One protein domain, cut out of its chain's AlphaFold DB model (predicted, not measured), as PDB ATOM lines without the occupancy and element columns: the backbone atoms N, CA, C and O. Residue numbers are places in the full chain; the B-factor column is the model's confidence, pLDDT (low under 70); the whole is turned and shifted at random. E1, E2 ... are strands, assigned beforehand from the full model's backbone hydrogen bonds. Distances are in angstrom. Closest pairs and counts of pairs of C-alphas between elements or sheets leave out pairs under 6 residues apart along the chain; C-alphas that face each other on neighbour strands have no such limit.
ATOM      1  N   ASN A 340      -0.655  77.188 110.166       92.19
ATOM      2  CA  ASN A 340       0.360  77.189 109.110       92.19
ATOM      3  C   ASN A 340      -0.200  77.596 107.736       92.19
ATOM      4  O   ASN A 340       0.187  77.036 106.705       92.19
ATOM      5  N   ARG A 341      -1.168  78.520 107.708       92.94
ATOM      6  CA  ARG A 341      -1.927  78.912 106.504       92.94
ATOM      7  C   ARG A 341      -2.153  80.411 106.367       92.94
ATOM      8  O   ARG A 341      -2.526  80.852 105.280       92.94
ATOM      9  N   PHE A 342      -1.940  81.182 107.421       95.06
ATOM     10  CA  PHE A 342      -2.342  82.577 107.458       95.06
ATOM     11  C   PHE A 342      -1.167  83.553 107.419       95.06
ATOM     12  O   PHE A 342       0.006  83.193 107.495       95.06
ATOM     13  N   ARG A 343      -1.513  84.825 107.242       94.94
ATOM     14  CA  ARG A 343      -0.593  85.957 107.264       94.94
ATOM     15  C   ARG A 343      -1.245  87.099 108.017       94.94
ATOM     16  O   ARG A 343      -2.448  87.315 107.881       94.94
ATOM     17  N   ALA A 344      -0.447  87.836 108.767       96.75
ATOM     18  CA  ALA A 344      -0.859  89.061 109.436       96.75
ATOM     19  C   ALA A 344       0.091  90.176 109.007       96.75
ATOM     20  O   ALA A 344       1.303  89.986 109.051       96.75
ATOM     21  N   GLY A 345      -0.422  91.327 108.575       96.81
ATOM     22  CA  GLY A 345       0.458  92.372 108.065       96.81
ATOM     23  C   GLY A 345      -0.227  93.666 107.671       96.81
ATOM     24  O   GLY A 345      -1.445  93.812 107.770       96.81
ATOM     25  N   ILE A 346       0.602  94.592 107.201       97.31
ATOM     26  CA  ILE A 346       0.236  95.927 106.741       97.31
ATOM     27  C   ILE A 346       0.666  96.060 105.279       97.31
ATOM     28  O   ILE A 346       1.802  95.752 104.916       97.31
ATOM     29  N   LYS A 347      -0.251  96.536 104.434       97.31
ATOM     30  CA  LYS A 347       0.007  96.824 103.021       97.31
ATOM     31  C   LYS A 347       0.182  98.329 102.831       97.31
ATOM     32  O   LYS A 347      -0.729  99.095 103.121       97.31
ATOM     33  N   LEU A 348       1.333  98.731 102.309       97.38
ATOM     34  CA  LEU A 348       1.719 100.109 102.011       97.38
ATOM     35  C   LEU A 348       1.752 100.281 100.486       97.38
ATOM     36  O   LEU A 348       2.806 100.176  99.858       97.38
ATOM     37  N   LYS A 349       0.573 100.441  99.878       97.44
ATOM     38  CA  LYS A 349       0.397 100.489  98.417       97.44
ATOM     39  C   LYS A 349       0.373 101.919  97.888       97.44
ATOM     40  O   LYS A 349      -0.091 102.825  98.575       97.44
ATOM     41  N   VAL A 350       0.819 102.103  96.647       97.12
ATOM     42  CA  VAL A 350       0.764 103.383  95.922       97.12
ATOM     43  C   VAL A 350       0.150 103.144  94.545       97.12
ATOM     44  O   VAL A 350       0.494 102.160  93.904       97.12
ATOM     45  N   TYR A 351      -0.723 104.044  94.072       96.38
ATOM     46  CA  TYR A 351      -1.435 103.977  92.779       96.38
ATOM     47  C   TYR A 351      -2.403 102.783  92.618       96.38
ATOM     48  O   TYR A 351      -3.581 102.994  92.348       96.38
ATOM     49  N   ASN A 352      -1.942 101.544  92.813       96.81
ATOM     50  CA  ASN A 352      -2.743 100.320  92.866       96.81
ATOM     51  C   ASN A 352      -1.997  99.208  93.642       96.81
ATOM     52  O   ASN A 352      -0.924  99.432  94.202       96.81
ATOM     53  N   ASP A 353      -2.533  97.984  93.661       96.75
ATOM     54  CA  ASP A 353      -1.938  96.865  94.408       96.75
ATOM     55  C   ASP A 353      -0.560  96.402  93.900       96.75
ATOM     56  O   ASP A 353       0.162  95.709  94.624       96.75
ATOM     57  N   SER A 354      -0.169  96.787  92.688       97.44
ATOM     58  CA  SER A 354       1.074  96.362  92.041       97.44
ATOM     59  C   SER A 354       2.301  97.188  92.416       97.44
ATOM     60  O   SER A 354       3.403  96.802  92.017       97.44
ATOM     61  N   PHE A 355       2.149  98.274  93.183       98.25
ATOM     62  CA  PHE A 355       3.256  99.148  93.582       98.25
ATOM     63  C   PHE A 355       3.263  99.423  95.091       98.25
ATOM     64  O   PHE A 355       2.215  99.623  95.706       98.25
ATOM     65  N   GLY A 356       4.457  99.428  95.690       97.94
ATOM     66  CA  GLY A 356       4.671  99.696  97.116       97.94
ATOM     67  C   GLY A 356       5.241  98.499  97.877       97.94
ATOM     68  O   GLY A 356       6.006  97.709  97.322       97.94
ATOM     69  N   PHE A 357       4.869  98.352  99.147       98.38
ATOM     70  CA  PHE A 357       5.401  97.326 100.046       98.38
ATOM     71  C   PHE A 357       4.301  96.606 100.827       98.38
ATOM     72  O   PHE A 357       3.226  97.149 101.064       98.38
ATOM     73  N   THR A 358       4.581  95.379 101.251       98.31
ATOM     74  CA  THR A 358       3.805  94.683 102.285       98.31
ATOM     75  C   THR A 358       4.765  94.233 103.372       98.31
ATOM     76  O   THR A 358       5.800  93.649 103.061       98.31
ATOM     77  N   ILE A 359       4.423  94.505 104.628       98.06
ATOM     78  CA  ILE A 359       5.138  94.002 105.801       98.06
ATOM     79  C   ILE A 359       4.218  92.981 106.454       98.06
ATOM     80  O   ILE A 359       3.139  93.341 106.925       98.06
ATOM     81  N   GLU A 360       4.609  91.712 106.448       97.00
ATOM     82  CA  GLU A 360       3.770  90.624 106.943       97.00
ATOM     83  C   GLU A 360       4.561  89.617 107.771       97.00
ATOM     84  O   GLU A 360       5.700  89.296 107.455       97.00
ATOM     85  N   ASN A 361       3.933  89.085 108.813       96.06
ATOM     86  CA  ASN A 361       4.333  87.821 109.405       96.06
ATOM     87  C   ASN A 361       3.563  86.698 108.705       96.06
ATOM     88  O   ASN A 361       2.327  86.693 108.696       96.06
ATOM     89  N   ASP A 362       4.292  85.757 108.126       94.19
ATOM     90  CA  ASP A 362       3.756  84.625 107.381       94.19
ATOM     91  C   ASP A 362       4.037  83.344 108.167       94.19
ATOM     92  O   ASP A 362       5.178  83.074 108.523       94.19
ATOM     93  N   GLU A 363       2.997  82.572 108.494       92.94
ATOM     94  CA  GLU A 363       3.142  81.330 109.273       92.94
ATOM     95  C   GLU A 363       3.258  80.071 108.399       92.94
ATOM     96  O   GLU A 363       3.238  78.945 108.897       92.94
ATOM     97  N   ARG A 364       3.347  80.211 107.073       90.94
ATOM     98  CA  ARG A 364       3.384  79.046 106.178       90.94
ATOM     99  C   ARG A 364       4.784  78.413 106.160       90.94
ATOM    100  O   ARG A 364       5.775  79.138 106.161       90.94
ATOM    101  N   PRO A 365       4.917  77.074 106.047       82.19
ATOM    102  CA  PRO A 365       6.175  76.366 106.342       82.19
ATOM    103  C   PRO A 365       7.411  76.778 105.523       82.19
ATOM    104  O   PRO A 365       8.531  76.577 105.973       82.19
ATOM    105  N   ARG A 366       7.234  77.348 104.322       77.12
ATOM    106  CA  ARG A 366       8.337  77.806 103.445       77.12
ATOM    107  C   ARG A 366       8.618  79.313 103.528       77.12
ATOM    108  O   ARG A 366       9.438  79.837 102.775       77.12
ATOM    109  N   SER A 367       7.898  80.022 104.390       83.75
ATOM    110  CA  SER A 367       7.993  81.474 104.560       83.75
ATOM    111  C   SER A 367       7.737  81.873 106.014       83.75
ATOM    112  O   SER A 367       7.252  82.968 106.258       83.75
ATOM    113  N   LEU A 368       8.046  80.979 106.962       94.00
ATOM    114  CA  LEU A 368       7.762  81.145 108.384       94.00
ATOM    115  C   LEU A 368       8.619  82.270 108.988       94.00
ATOM    116  O   LEU A 368       9.777  82.046 109.353       94.00
ATOM    117  N   GLY A 369       8.074  83.482 109.062       95.62
ATOM    118  CA  GLY A 369       8.827  84.656 109.496       95.62
ATOM    119  C   GLY A 369       8.240  85.999 109.095       95.62
ATOM    120  O   GLY A 369       7.155  86.091 108.517       95.62
ATOM    121  N   LEU A 370       9.001  87.049 109.401       97.69
ATOM    122  CA  LEU A 370       8.714  88.411 108.966       97.69
ATOM    123  C   LEU A 370       9.210  88.587 107.532       97.69
ATOM    124  O   LEU A 370      10.394  88.406 107.253       97.69
ATOM    125  N   ASN A 371       8.322  88.976 106.626       97.56
ATOM    126  CA  ASN A 371       8.621  89.207 105.224       97.56
ATOM    127  C   ASN A 371       8.248  90.638 104.829       97.56
ATOM    128  O   ASN A 371       7.116  91.087 105.023       97.56
ATOM    129  N   VAL A 372       9.207  91.339 104.235       98.06
ATOM    130  CA  VAL A 372       8.995  92.609 103.549       98.06
ATOM    131  C   VAL A 372       8.975  92.327 102.052       98.06
ATOM    132  O   VAL A 372      10.009  92.083 101.421       98.06
ATOM    133  N   LEU A 373       7.778  92.372 101.477       97.38
ATOM    134  CA  LEU A 373       7.546  92.199 100.050       97.38
ATOM    135  C   LEU A 373       7.620  93.554  99.347       97.38
ATOM    136  O   LEU A 373       6.938  94.498  99.743       97.38
ATOM    137  N   ARG A 374       8.384  93.632  98.257       97.19
ATOM    138  CA  ARG A 374       8.332  94.751  97.310       97.19
ATOM    139  C   ARG A 374       7.346  94.456  96.185       97.19
ATOM    140  O   ARG A 374       7.323  93.350  95.642       97.19
ATOM    141  N   HIS A 375       6.578  95.460  95.791       97.62
ATOM    142  CA  HIS A 375       5.651  95.423  94.667       97.62
ATOM    143  C   HIS A 375       6.129  96.418  93.611       97.62
ATOM    144  O   HIS A 375       6.236  97.614  93.872       97.62
ATOM    145  N   SER A 376       6.453  95.907  92.429       96.12
ATOM    146  CA  SER A 376       6.892  96.699  91.282       96.12
ATOM    147  C   SER A 376       6.268  96.085  90.040       96.12
ATOM    148  O   SER A 376       6.781  95.089  89.532       96.12
ATOM    149  N   SER A 377       5.120  96.618  89.619       96.56
ATOM    150  CA  SER A 377       4.261  96.011  88.592       96.56
ATOM    151  C   SER A 377       3.855  94.562  88.922       96.56
ATOM    152  O   SER A 377       3.698  93.733  88.033       96.56
ATOM    153  N   ASN A 378       3.707  94.241  90.216       95.31
ATOM    154  CA  ASN A 378       3.352  92.903  90.692       95.31
ATOM    155  C   ASN A 378       2.501  92.975  91.971       95.31
ATOM    156  O   ASN A 378       3.015  93.280  93.052       95.31
ATOM    157  N   ALA A 379       1.214  92.636  91.863       95.88
ATOM    158  CA  ALA A 379       0.266  92.674  92.977       95.88
ATOM    159  C   ALA A 379       0.618  91.708  94.124       95.88
ATOM    160  O   ALA A 379       0.448  92.048  95.297       95.88
ATOM    161  N   THR A 380       1.179  90.538  93.804       94.56
ATOM    162  CA  THR A 380       1.618  89.530  94.786       94.56
ATOM    163  C   THR A 380       2.893  89.957  95.512       94.56
ATOM    164  O   THR A 380       3.046  89.685  96.700       94.56
ATOM    165  N   GLY A 381       3.778  90.673  94.815       95.31
ATOM    166  CA  GLY A 381       5.070  91.128  95.329       95.31
ATOM    167  C   GLY A 381       6.168  90.063  95.277       95.31
ATOM    168  O   GLY A 381       5.939  88.911  94.905       95.31
ATOM    169  N   GLN A 382       7.388  90.473  95.614       95.44
ATOM    170  CA  GLN A 382       8.572  89.620  95.746       95.44
ATOM    171  C   GLN A 382       9.291  89.950  97.052       95.44
ATOM    172  O   GLN A 382       9.337  91.113  97.446       95.44
ATOM    173  N   THR A 383       9.876  88.951  97.708       95.56
ATOM    174  CA  THR A 383      10.666  89.154  98.927       95.56
ATOM    175  C   THR A 383      11.827  90.107  98.671       95.56
ATOM    176  O   THR A 383      12.655  89.863  97.795       95.56
ATOM    177  N   ALA A 384      11.883  91.190  99.442       96.12
ATOM    178  CA  ALA A 384      13.036  92.080  99.506       96.12
ATOM    179  C   ALA A 384      13.904  91.735 100.723       96.12
ATOM    180  O   ALA A 384      15.103  91.516 100.574       96.12
ATOM    181  N   LEU A 385      13.271  91.610 101.892       97.31
ATOM    182  CA  LEU A 385      13.894  91.246 103.163       97.31
ATOM    183  C   LEU A 385      13.025  90.205 103.866       97.31
ATOM    184  O   LEU A 385      11.809  90.356 103.935       97.31
ATOM    185  N   PHE A 386      13.652  89.180 104.416       97.88
ATOM    186  CA  PHE A 386      13.004  88.152 105.209       97.88
ATOM    187  C   PHE A 386      13.802  87.906 106.484       97.88
ATOM    188  O   PHE A 386      15.028  87.876 106.437       97.88
ATOM    189  N   ILE A 387      13.111  87.702 107.601       98.12
ATOM    190  CA  ILE A 387      13.700  87.275 108.868       98.12
ATOM    191  C   ILE A 387      12.998  85.988 109.286       98.12
ATOM    192  O   ILE A 387      11.800  85.996 109.583       98.12
ATOM    193  N   ALA A 388      13.741  84.884 109.302       96.56
ATOM    194  CA  ALA A 388      13.217  83.579 109.681       96.56
ATOM    195  C   ALA A 388      12.805  83.571 111.160       96.56
ATOM    196  O   ALA A 388      13.620  83.876 112.031       96.56
ATOM    197  N   GLN A 389      11.565  83.174 111.466       94.94
ATOM    198  CA  GLN A 389      11.056  83.204 112.844       94.94
ATOM    199  C   GLN A 389      11.858  82.293 113.784       94.94
ATOM    200  O   GLN A 389      12.115  82.657 114.926       94.94
ATOM    201  N   GLY A 390      12.224  81.097 113.311       92.38
ATOM    202  CA  GLY A 390      12.875  80.080 114.141       92.38
ATOM    203  C   GLY A 390      14.360  80.338 114.406       92.38
ATOM    204  O   GLY A 390      14.848  79.990 115.476       92.38
ATOM    205  N   THR A 391      15.082  80.935 113.452       94.81
ATOM    206  CA  THR A 391      16.552  81.068 113.518       94.81
ATOM    207  C   THR A 391      17.050  82.509 113.609       94.81
ATOM    208  O   THR A 391      18.215  82.726 113.955       94.81
ATOM    209  N   GLY A 392      16.198  83.488 113.288       96.38
ATOM    210  CA  GLY A 392      16.575  84.896 113.157       96.38
ATOM    211  C   GLY A 392      17.425  85.206 111.921       96.38
ATOM    212  O   GLY A 392      17.933  86.317 111.808       96.38
ATOM    213  N   ASP A 393      17.609  84.245 111.011       97.81
ATOM    214  CA  ASP A 393      18.439  84.435 109.822       97.81
ATOM    215  C   ASP A 393      17.785  85.414 108.843       97.81
ATOM    216  O   ASP A 393      16.572  85.374 108.607       97.81
ATOM    217  N   ILE A 394      18.609  86.281 108.255       98.25
ATOM    218  CA  ILE A 394      18.178  87.357 107.372       98.25
ATOM    219  C   ILE A 394      18.405  86.952 105.916       98.25
ATOM    220  O   ILE A 394      19.536  86.747 105.477       98.25
ATOM    221  N   GLY A 395      17.324  86.877 105.145       96.62
ATOM    222  CA  GLY A 395      17.353  86.691 103.701       96.62
ATOM    223  C   GLY A 395      17.116  88.006 102.967       96.62
ATOM    224  O   GLY A 395      16.071  88.629 103.133       96.62
ATOM    225  N   MET A 396      18.041  88.413 102.103       96.25
ATOM    226  CA  MET A 396      17.800  89.467 101.116       96.25
ATOM    227  C   MET A 396      17.482  88.812  99.771       96.25
ATOM    228  O   MET A 396      18.315  88.101  99.214       96.25
ATOM    229  N   GLY A 397      16.259  89.004  99.269       94.00
ATOM    230  CA  GLY A 397      15.790  88.369  98.026       94.00
ATOM    231  C   GLY A 397      15.415  86.879  98.133       94.00
ATOM    232  O   GLY A 397      15.120  86.249  97.117       94.00
ATOM    233  N   THR A 398      15.410  86.291  99.334       94.19
ATOM    234  CA  THR A 398      15.059  84.878  99.576       94.19
ATOM    235  C   THR A 398      14.288  84.709 100.887       94.19
ATOM    236  O   THR A 398      14.536  85.445 101.835       94.19
ATOM    237  N   THR A 399      13.370  83.740 100.956       95.69
ATOM    238  CA  THR A 399      12.657  83.356 102.196       95.69
ATOM    239  C   THR A 399      13.244  82.119 102.871       95.69
ATOM    240  O   THR A 399      12.737  81.669 103.893       95.69
ATOM    241  N   THR A 400      14.292  81.538 102.294       94.75
ATOM    242  CA  THR A 400      15.003  80.375 102.833       94.75
ATOM    243  C   THR A 400      16.481  80.738 102.974       94.75
ATOM    244  O   THR A 400      17.299  80.327 102.147       94.75
ATOM    245  N   PRO A 401      16.839  81.622 103.924       96.19
ATOM    246  CA  PRO A 401      18.238  81.918 104.196       96.19
ATOM    247  C   PRO A 401      18.958  80.641 104.654       96.19
ATOM    248  O   PRO A 401      18.409  79.856 105.419       96.19
ATOM    249  N   GLU A 402      20.182  80.435 104.166       95.88
ATOM    250  CA  GLU A 402      21.028  79.268 104.495       95.88
ATOM    251  C   GLU A 402      22.245  79.688 105.341       95.88
ATOM    252  O   GLU A 402      23.111  78.886 105.676       95.88
ATOM    253  N   ALA A 403      22.302  80.972 105.696       96.69
ATOM    254  CA  ALA A 403      23.311  81.603 106.529       96.69
ATOM    255  C   ALA A 403      22.658  82.754 107.307       96.69
ATOM    256  O   ALA A 403      21.585  83.230 106.928       96.69
ATOM    257  N   LYS A 404      23.336  83.247 108.354       97.56
ATOM    258  CA  LYS A 404      22.844  84.351 109.206       97.56
ATOM    259  C   LYS A 404      22.434  85.587 108.401       97.56
ATOM    260  O   LYS A 404      21.432  86.218 108.718       97.56
ATOM    261  N   LEU A 405      23.189  85.891 107.348       97.44
ATOM    262  CA  LEU A 405      22.831  86.842 106.304       97.44
ATOM    263  C   LEU A 405      23.022  86.150 104.949       97.44
ATOM    264  O   LEU A 405      24.151  85.873 104.551       97.44
ATOM    265  N   HIS A 406      21.928  85.861 104.247       96.38
ATOM    266  CA  HIS A 406      21.936  85.279 102.906       96.38
ATOM    267  C   HIS A 406      21.449  86.327 101.900       96.38
ATOM    268  O   HIS A 406      20.265  86.663 101.858       96.38
ATOM    269  N   ILE A 407      22.356  86.824 101.060       94.50
ATOM    270  CA  ILE A 407      22.023  87.717  99.946       94.50
ATOM    271  C   ILE A 407      21.868  86.890  98.672       94.50
ATOM    272  O   ILE A 407      22.850  86.406  98.116       94.50
ATOM    273  N   LYS A 408      20.630  86.751  98.189       93.25
ATOM    274  CA  LYS A 408      20.330  86.123  96.902       93.25
ATOM    275  C   LYS A 408      20.243  87.198  95.822       93.25
ATOM    276  O   LYS A 408      19.223  87.871  95.677       93.25
ATOM    277  N   GLN A 409      21.327  87.365  95.071       91.12
ATOM    278  CA  GLN A 409      21.422  88.383  94.024       91.12
ATOM    279  C   GLN A 409      20.380  88.142  92.924       91.12
ATOM    280  O   GLN A 409      20.230  87.028  92.427       91.12
ATOM    281  N   THR A 410      19.653  89.192  92.534       81.88
ATOM    282  CA  THR A 410      18.630  89.109  91.474       81.88
ATOM    283  C   THR A 410      19.203  89.292  90.074       81.88
ATOM    284  O   THR A 410      18.572  88.891  89.102       81.88
ATOM    285  N   VAL A 411      20.380  89.910  89.972       84.62
ATOM    286  CA  VAL A 411      21.154  90.080  88.739       84.62
ATOM    287  C   VAL A 411      22.643  89.914  89.056       84.62
ATOM    288  O   VAL A 411      23.069  90.101  90.202       84.62
ATOM    289  N   HIS A 412      23.437  89.565  88.046       85.31
ATOM    290  CA  HIS A 412      24.888  89.416  88.185       85.31
ATOM    291  C   HIS A 412      25.530  90.706  88.716       85.31
ATOM    292  O   HIS A 412      25.044  91.809  88.457       85.31
ATOM    293  N   ASN A 413      26.612  90.574  89.488       82.62
ATOM    294  CA  ASN A 413      27.370  91.702  90.048       82.62
ATOM    295  C   ASN A 413      26.583  92.645  90.994       82.62
ATOM    296  O   ASN A 413      27.067  93.720  91.331       82.62
ATOM    297  N   SER A 414      25.385  92.257  91.456       85.25
ATOM    298  CA  SER A 414      24.558  93.040  92.398       85.25
ATOM    299  C   SER A 414      24.512  92.440  93.806       85.25
ATOM    300  O   SER A 414      23.451  92.043  94.282       85.25
ATOM    301  N   GLY A 415      25.685  92.306  94.429       90.69
ATOM    302  CA  GLY A 415      25.850  91.821  95.800       90.69
ATOM    303  C   GLY A 415      25.841  92.962  96.819       90.69
ATOM    304  O   GLY A 415      24.879  93.720  96.916       90.69
ATOM    305  N   ILE A 416      26.925  93.084  97.582       94.25
ATOM    306  CA  ILE A 416      27.133  94.140  98.576       94.25
ATOM    307  C   ILE A 416      27.906  95.290  97.932       94.25
ATOM    308  O   ILE A 416      28.935  95.062  97.298       94.25
ATOM    309  N   ARG A 417      27.448  96.527  98.148       93.38
ATOM    310  CA  ARG A 417      28.176  97.750  97.792       93.38
ATOM    311  C   ARG A 417      28.482  98.568  99.040       93.38
ATOM    312  O   ARG A 417      27.577  98.866  99.815       93.38
ATOM    313  N   LEU A 418      29.736  98.984  99.182       94.56
ATOM    314  CA  LEU A 418      30.188  99.963 100.166       94.56
ATOM    315  C   LEU A 418      30.563 101.245  99.418       94.56
ATOM    316  O   LEU A 418      31.535 101.246  98.672       94.56
ATOM    317  N   GLY A 419      29.771 102.306  99.564       94.44
ATOM    318  CA  GLY A 419      30.048 103.611  98.956       94.44
ATOM    319  C   GLY A 419      30.718 104.553  99.949       94.44
ATOM    320  O   GLY A 419      30.345 104.581 101.123       94.44
ATOM    321  N   GLU A 420      31.689 105.333  99.492       92.81
ATOM    322  CA  GLU A 420      32.279 106.385 100.313       92.81
ATOM    323  C   GLU A 420      31.318 107.579 100.443       92.81
ATOM    324  O   GLU A 420      30.674 108.002  99.484       92.81
ATOM    325  N   HIS A 421      31.226 108.156 101.642       93.12
ATOM    326  CA  HIS A 421      30.418 109.350 101.863       93.12
ATOM    327  C   HIS A 421      31.003 110.569 101.128       93.12
ATOM    328  O   HIS A 421      32.172 110.903 101.306       93.12
ATOM    329  N   GLY A 422      30.174 111.265 100.344       93.62
ATOM    330  CA  GLY A 422      30.558 112.504  99.657       93.62
ATOM    331  C   GLY A 422      31.357 112.313  98.362       93.62
ATOM    332  O   GLY A 422      31.784 113.304  97.774       93.62
ATOM    333  N   SER A 423      31.542 111.077  97.889       92.75
ATOM    334  CA  SER A 423      32.166 110.781  96.594       92.75
ATOM    335  C   SER A 423      31.401 109.684  95.841       92.75
ATOM    336  O   SER A 423      30.466 109.085  96.366       92.75
ATOM    337  N   ASN A 424      31.796 109.421  94.591       91.94
ATOM    338  CA  ASN A 424      31.263 108.307  93.797       91.94
ATOM    339  C   ASN A 424      32.097 107.019  93.936       91.94
ATOM    340  O   ASN A 424      31.848 106.064  93.202       91.94
ATOM    341  N   ARG A 425      33.095 106.990  94.831       92.88
ATOM    342  CA  ARG A 425      33.955 105.818  95.034       92.88
ATOM    343  C   ARG A 425      33.190 104.717  95.748       92.88
ATOM    344  O   ARG A 425      32.432 104.983  96.686       92.88
ATOM    345  N   TYR A 426      33.376 103.481  95.308       93.31
ATOM    346  CA  TYR A 426      32.689 102.342  95.901       93.31
ATOM    347  C   TYR A 426      33.487 101.059  95.763       93.31
ATOM    348  O   TYR A 426      34.175 100.853  94.774       93.31
ATOM    349  N   PHE A 427      33.246 100.142  96.693       93.75
ATOM    350  CA  PHE A 427      33.712  98.767  96.637       93.75
ATOM    351  C   PHE A 427      32.529  97.806  96.526       93.75
ATOM    352  O   PHE A 427      31.603  97.862  97.342       93.75
ATOM    353  N   ASN A 428      32.551  96.917  95.534       93.00
ATOM    354  CA  ASN A 428      31.547  95.870  95.365       93.00
ATOM    355  C   ASN A 428      32.115  94.504  95.735       93.00
ATOM    356  O   ASN A 428      33.194  94.137  95.275       93.00
ATOM    357  N   ILE A 429      31.323  93.736  96.481       94.12
ATOM    358  CA  ILE A 429      31.501  92.302  96.696       94.12
ATOM    359  C   ILE A 429      30.308  91.615  96.049       94.12
ATOM    360  O   ILE A 429      29.171  91.808  96.487       94.12
ATOM    361  N   ALA A 430      30.530  90.837  94.999       92.06
ATOM    362  CA  ALA A 430      29.424  90.217  94.282       92.06
ATOM    363  C   ALA A 430      29.800  88.873  93.673       92.06
ATOM    364  O   ALA A 430      30.946  88.646  93.306       92.06
ATOM    365  N   TYR A 431      28.806  88.006  93.529       90.25
ATOM    366  CA  TYR A 431      28.891  86.806  92.718       90.25
ATOM    367  C   TYR A 431      28.495  87.133  91.274       90.25
ATOM    368  O   TYR A 431      27.497  87.829  91.016       90.25
ATOM    369  N   GLU A 432      29.287  86.640  90.336       83.88
ATOM    370  CA  GLU A 432      29.040  86.683  88.901       83.88
ATOM    371  C   GLU A 432      28.406  85.347  88.457       83.88
ATOM    372  O   GLU A 432      28.564  84.314  89.111       83.88
ATOM    373  N   GLY A 433      27.598  85.364  87.393       75.44
ATOM    374  CA  GLY A 433      26.792  84.214  86.965       75.44
ATOM    375  C   GLY A 433      27.570  82.954  86.585       75.44
ATOM    376  O   GLY A 433      26.961  81.891  86.500       75.44
ATOM    377  N   GLN A 434      28.881  83.050  86.379       77.75
ATOM    378  CA  GLN A 434      29.773  81.956  85.993       77.75
ATOM    379  C   GLN A 434      30.498  81.326  87.190       77.75
ATOM    380  O   GLN A 434      31.310  80.421  87.017       77.75
ATOM    381  N   GLY A 435      30.185  81.754  88.414       83.69
ATOM    382  CA  GLY A 435      30.730  81.145  89.626       83.69
ATOM    383  C   GLY A 435      31.899  81.895  90.257       83.69
ATOM    384  O   GLY A 435      32.554  81.370  91.155       83.69
ATOM    385  N   HIS A 436      32.172  83.111  89.792       90.81
ATOM    386  CA  HIS A 436      33.257  83.938  90.296       90.81
ATOM    387  C   HIS A 436      32.762  84.877  91.390       90.81
ATOM    388  O   HIS A 436      31.706  85.496  91.255       90.81
ATOM    389  N   ILE A 437      33.545  85.036  92.458       92.94
ATOM    390  CA  ILE A 437      33.345  86.140  93.402       92.94
ATOM    391  C   ILE A 437      34.276  87.289  93.037       92.94
ATOM    392  O   ILE A 437      35.460  87.100  92.772       92.94
ATOM    393  N   HIS A 438      33.713  88.486  93.004       91.25
ATOM    394  CA  HIS A 438      34.325  89.708  92.519       91.25
ATOM    395  C   HIS A 438      34.492  90.712  93.655       91.25
ATOM    396  O   HIS A 438      33.551  90.942  94.417       91.25
ATOM    397  N   PHE A 439      35.665  91.342  93.713       93.69
ATOM    398  CA  PHE A 439      36.003  92.436  94.618       93.69
ATOM    399  C   PHE A 439      36.546  93.593  93.779       93.69
ATOM    400  O   PHE A 439      37.727  93.600  93.433       93.69
ATOM    401  N   TYR A 440      35.680  94.543  93.415       90.25
ATOM    402  CA  TYR A 440      36.016  95.629  92.484       90.25
ATOM    403  C   TYR A 440      35.720  97.010  93.056       90.25
ATOM    404  O   TYR A 440      34.678  97.216  93.685       90.25
ATOM    405  N   GLN A 441      36.620  97.946  92.766       90.25
ATOM    406  CA  GLN A 441      36.431  99.379  92.970       90.25
ATOM    407  C   GLN A 441      35.699 100.025  91.776       90.25
ATOM    408  O   GLN A 441      35.365  99.355  90.790       90.25
ATOM    409  N   GLU A 442      35.436 101.330  91.850       86.44
ATOM    410  CA  GLU A 442      34.739 102.084  90.800       86.44
ATOM    411  C   GLU A 442      35.465 102.129  89.450       86.44
ATOM    412  O   GLU A 442      34.822 102.200  88.405       86.44
ATOM    413  N   ASP A 443      36.792 102.053  89.464       82.69
ATOM    414  CA  ASP A 443      37.673 102.158  88.298       82.69
ATOM    415  C   ASP A 443      37.939 100.806  87.609       82.69
ATOM    416  O   ASP A 443      38.764 100.710  86.697       82.69
ATOM    417  N   GLY A 444      37.252  99.745  88.048       78.75
ATOM    418  CA  GLY A 444      37.444  98.382  87.553       78.75
ATOM    419  C   GLY A 444      38.708  97.699  88.084       78.75
ATOM    420  O   GLY A 444      38.996  96.568  87.684       78.75
ATOM    421  N   GLN A 445      39.461  98.337  88.988       84.38
ATOM    422  CA  GLN A 445      40.564  97.690  89.688       84.38
ATOM    423  C   GLN A 445      40.024  96.743  90.753       84.38
ATOM    424  O   GLN A 445      39.059  97.040  91.464       84.38
ATOM    425  N   GLY A 446      40.653  95.579  90.871       88.00
ATOM    426  CA  GLY A 446      40.208  94.579  91.823       88.00
ATOM    427  C   GLY A 446      40.764  93.197  91.561       88.00
ATOM    428  O   GLY A 446      41.731  93.006  90.815       88.00
ATOM    429  N   GLN A 447      40.143  92.232  92.219       92.19
ATOM    430  CA  GLN A 447      40.472  90.822  92.099       92.19
ATOM    431  C   GLN A 447      39.190  90.005  92.031       92.19
ATOM    432  O   GLN A 447      38.132  90.412  92.519       92.19
ATOM    433  N   TRP A 448      39.300  88.829  91.437       92.38
ATOM    434  CA  TRP A 448      38.231  87.849  91.411       92.38
ATOM    435  C   TRP A 448      38.776  86.485  91.799       92.38
ATOM    436  O   TRP A 448      39.956  86.206  91.603       92.38
ATOM    437  N   MET A 449      37.923  85.649  92.376       95.12
ATOM    438  CA  MET A 449      38.277  84.281  92.729       95.12
ATOM    439  C   MET A 449      37.471  83.308  91.875       95.12
ATOM    440  O   MET A 449      36.264  83.481  91.693       95.12
ATOM    441  N   ASP A 450      38.154  82.307  91.326       92.38
ATOM    442  CA  ASP A 450      37.521  81.228  90.572       92.38
ATOM    443  C   ASP A 450      36.879  80.165  91.487       92.38
ATOM    444  O   ASP A 450      37.154  80.132  92.689       92.38
ATOM    445  N   PRO A 451      36.039  79.262  90.945       92.00
ATOM    446  CA  PRO A 451      35.458  78.168  91.727       92.00
ATOM    447  C   PRO A 451      36.481  77.204  92.352       92.00
ATOM    448  O   PRO A 451      36.110  76.408  93.211       92.00
ATOM    449  N   SER A 452      37.750  77.250  91.930       92.88
ATOM    450  CA  SER A 452      38.842  76.451  92.504       92.88
ATOM    451  C   SER A 452      39.552  77.163  93.663       92.88
ATOM    452  O   SER A 452      40.460  76.592  94.262       92.88
ATOM    453  N   GLY A 453      39.144  78.391  94.003       91.88
ATOM    454  CA  GLY A 453      39.705  79.173  95.101       91.88
ATOM    455  C   GLY A 453      40.939  80.000  94.732       91.88
ATOM    456  O   GLY A 453      41.568  80.568  95.628       91.88
ATOM    457  N   ASN A 454      41.305  80.100  93.448       92.56
ATOM    458  CA  ASN A 454      42.453  80.912  93.041       92.56
ATOM    459  C   ASN A 454      42.044  82.372  92.873       92.56
ATOM    460  O   ASN A 454      41.066  82.675  92.188       92.56
ATOM    461  N   TRP A 455      42.836  83.274  93.452       92.62
ATOM    462  CA  TRP A 455      42.676  84.712  93.279       92.62
ATOM    463  C   TRP A 455      43.419  85.209  92.047       92.62
ATOM    464  O   TRP A 455      44.630  85.038  91.911       92.62
ATOM    465  N   HIS A 456      42.688  85.907  91.190       91.25
ATOM    466  CA  HIS A 456      43.170  86.480  89.948       91.25
ATOM    467  C   HIS A 456      43.117  88.000  90.030       91.25
ATOM    468  O   HIS A 456      42.115  88.592  90.438       91.25
ATOM    469  N   ARG A 457      44.207  88.647  89.617       88.69
ATOM    470  CA  ARG A 457      44.251  90.095  89.412       88.69
ATOM    471  C   ARG A 457      44.059  90.393  87.931       88.69
ATOM    472  O   ARG A 457      44.614  89.700  87.079       88.69
ATOM    473  N   ASN A 458      43.311  91.444  87.625       87.44
ATOM    474  CA  ASN A 458      43.188  91.949  86.265       87.44
ATOM    475  C   ASN A 458      44.578  92.294  85.681       87.44
ATOM    476  O   ASN A 458      45.366  93.035  86.266       87.44
ATOM    477  N   SER A 459      44.906  91.717  84.525       89.12
ATOM    478  CA  SER A 459      46.205  91.913  83.862       89.12
ATOM    479  C   SER A 459      46.091  91.940  82.329       89.12
ATOM    480  O   SER A 459      47.099  91.812  81.631       89.12
ATOM    481  N   ASP A 460      44.874  92.113  81.814       90.00
ATOM    482  CA  ASP A 460      44.591  92.169  80.381       90.00
ATOM    483  C   ASP A 460      45.293  93.367  79.718       90.00
ATOM    484  O   ASP A 460      45.425  94.433  80.327       90.00
TER     485      ASP A 460
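Overview. This is residues 340 to 460 of the 558 residues of the protein "Peptidase S74 domain-containing protein" of Leptolyngbya sp. PCC 7375 (UniProt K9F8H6). Two sheets follow each other along the longest axis, with edge strand E6 of the first towards edge strand E7 of the second, so that the strands make one broken row in chain order and the sheets are not face to face. In each sheet the chain folds back again and again in hairpins, from E1 to E5 in the first and from E7 to E11 in the second, and residues 408 to 415 bridge the gap between the two. The printed part has 121 residues, with no named helix and eleven named strands, E1 to E11; the class is all strand. The first sheet, in the order E1 E2 E3 E4 E5 E6, is mixed, and the second, E7 E8 E9 E10 E11, is antiparallel. The whole is loose, with a radius of gyration of the C-alphas of 17.9 A, and elongated, spanning 54 by 33 by 25 A.

Along the chain. E1, residues 343 to 350, begins at C-alpha 343 (-0.593, 85.957, 107.264) and is 20.8 A long. E2, residues 352 to 362, measures 22.3 A and bends by 87 degrees at residue 355. E3 is residues 369 to 376, 21.9 A, and E4 residues 382 to 388, 15.9 A. E5 is residues 394 to 396 and E6 residues 405 to 407, with C-alpha 407 at (22.023, 87.717, 99.946). E7 is residues 416 to 419, E8 residues 426 to 431, 16.3 A, E9 residues 437 to 440 and E10 residues 446 to 449. E11, residues 455 to 457, ends at C-alpha 457 (44.251, 90.095, 89.412).

Arrangement. E1 to E5 form a meander, each strand the antiparallel neighbour of the one before. In the hairpin E1 and E2, N 346 and O 359 are 2.8 A apart, within hydrogen-bond range. The same range holds for N 358 and O 373 of E2 and E3, 2.9 A, N 372 and O 385 of E3 and E4, 2.8 A, and N 386 and O 395 of E4 and E5, 2.8 A. E6 is parallel to E5, at 11 degrees, with N 406 and O 394 2.8 A apart. This sheet is twisted. E6 and E7 are only just apart, at 8.3 A. E7 to E11 form a second meander. Within hydrogen-bond range are N 418 and O 427 of E7 and E8, 2.9 A, N 428 and O 440 of E8 and E9, 2.8 A, N 439 and O 447 of E9 and E10, 2.9 A, and N 456 and O 448 of E10 and E11, 2.8 A.

Size, cuts and confidence. The two C-alphas farthest apart, those of Phe 342 and Asp 460, are 55.0 A apart. The printed part has no cut, and no link is long. The mean pLDDT of the printed part is 93.0, and no printed residue is under 70.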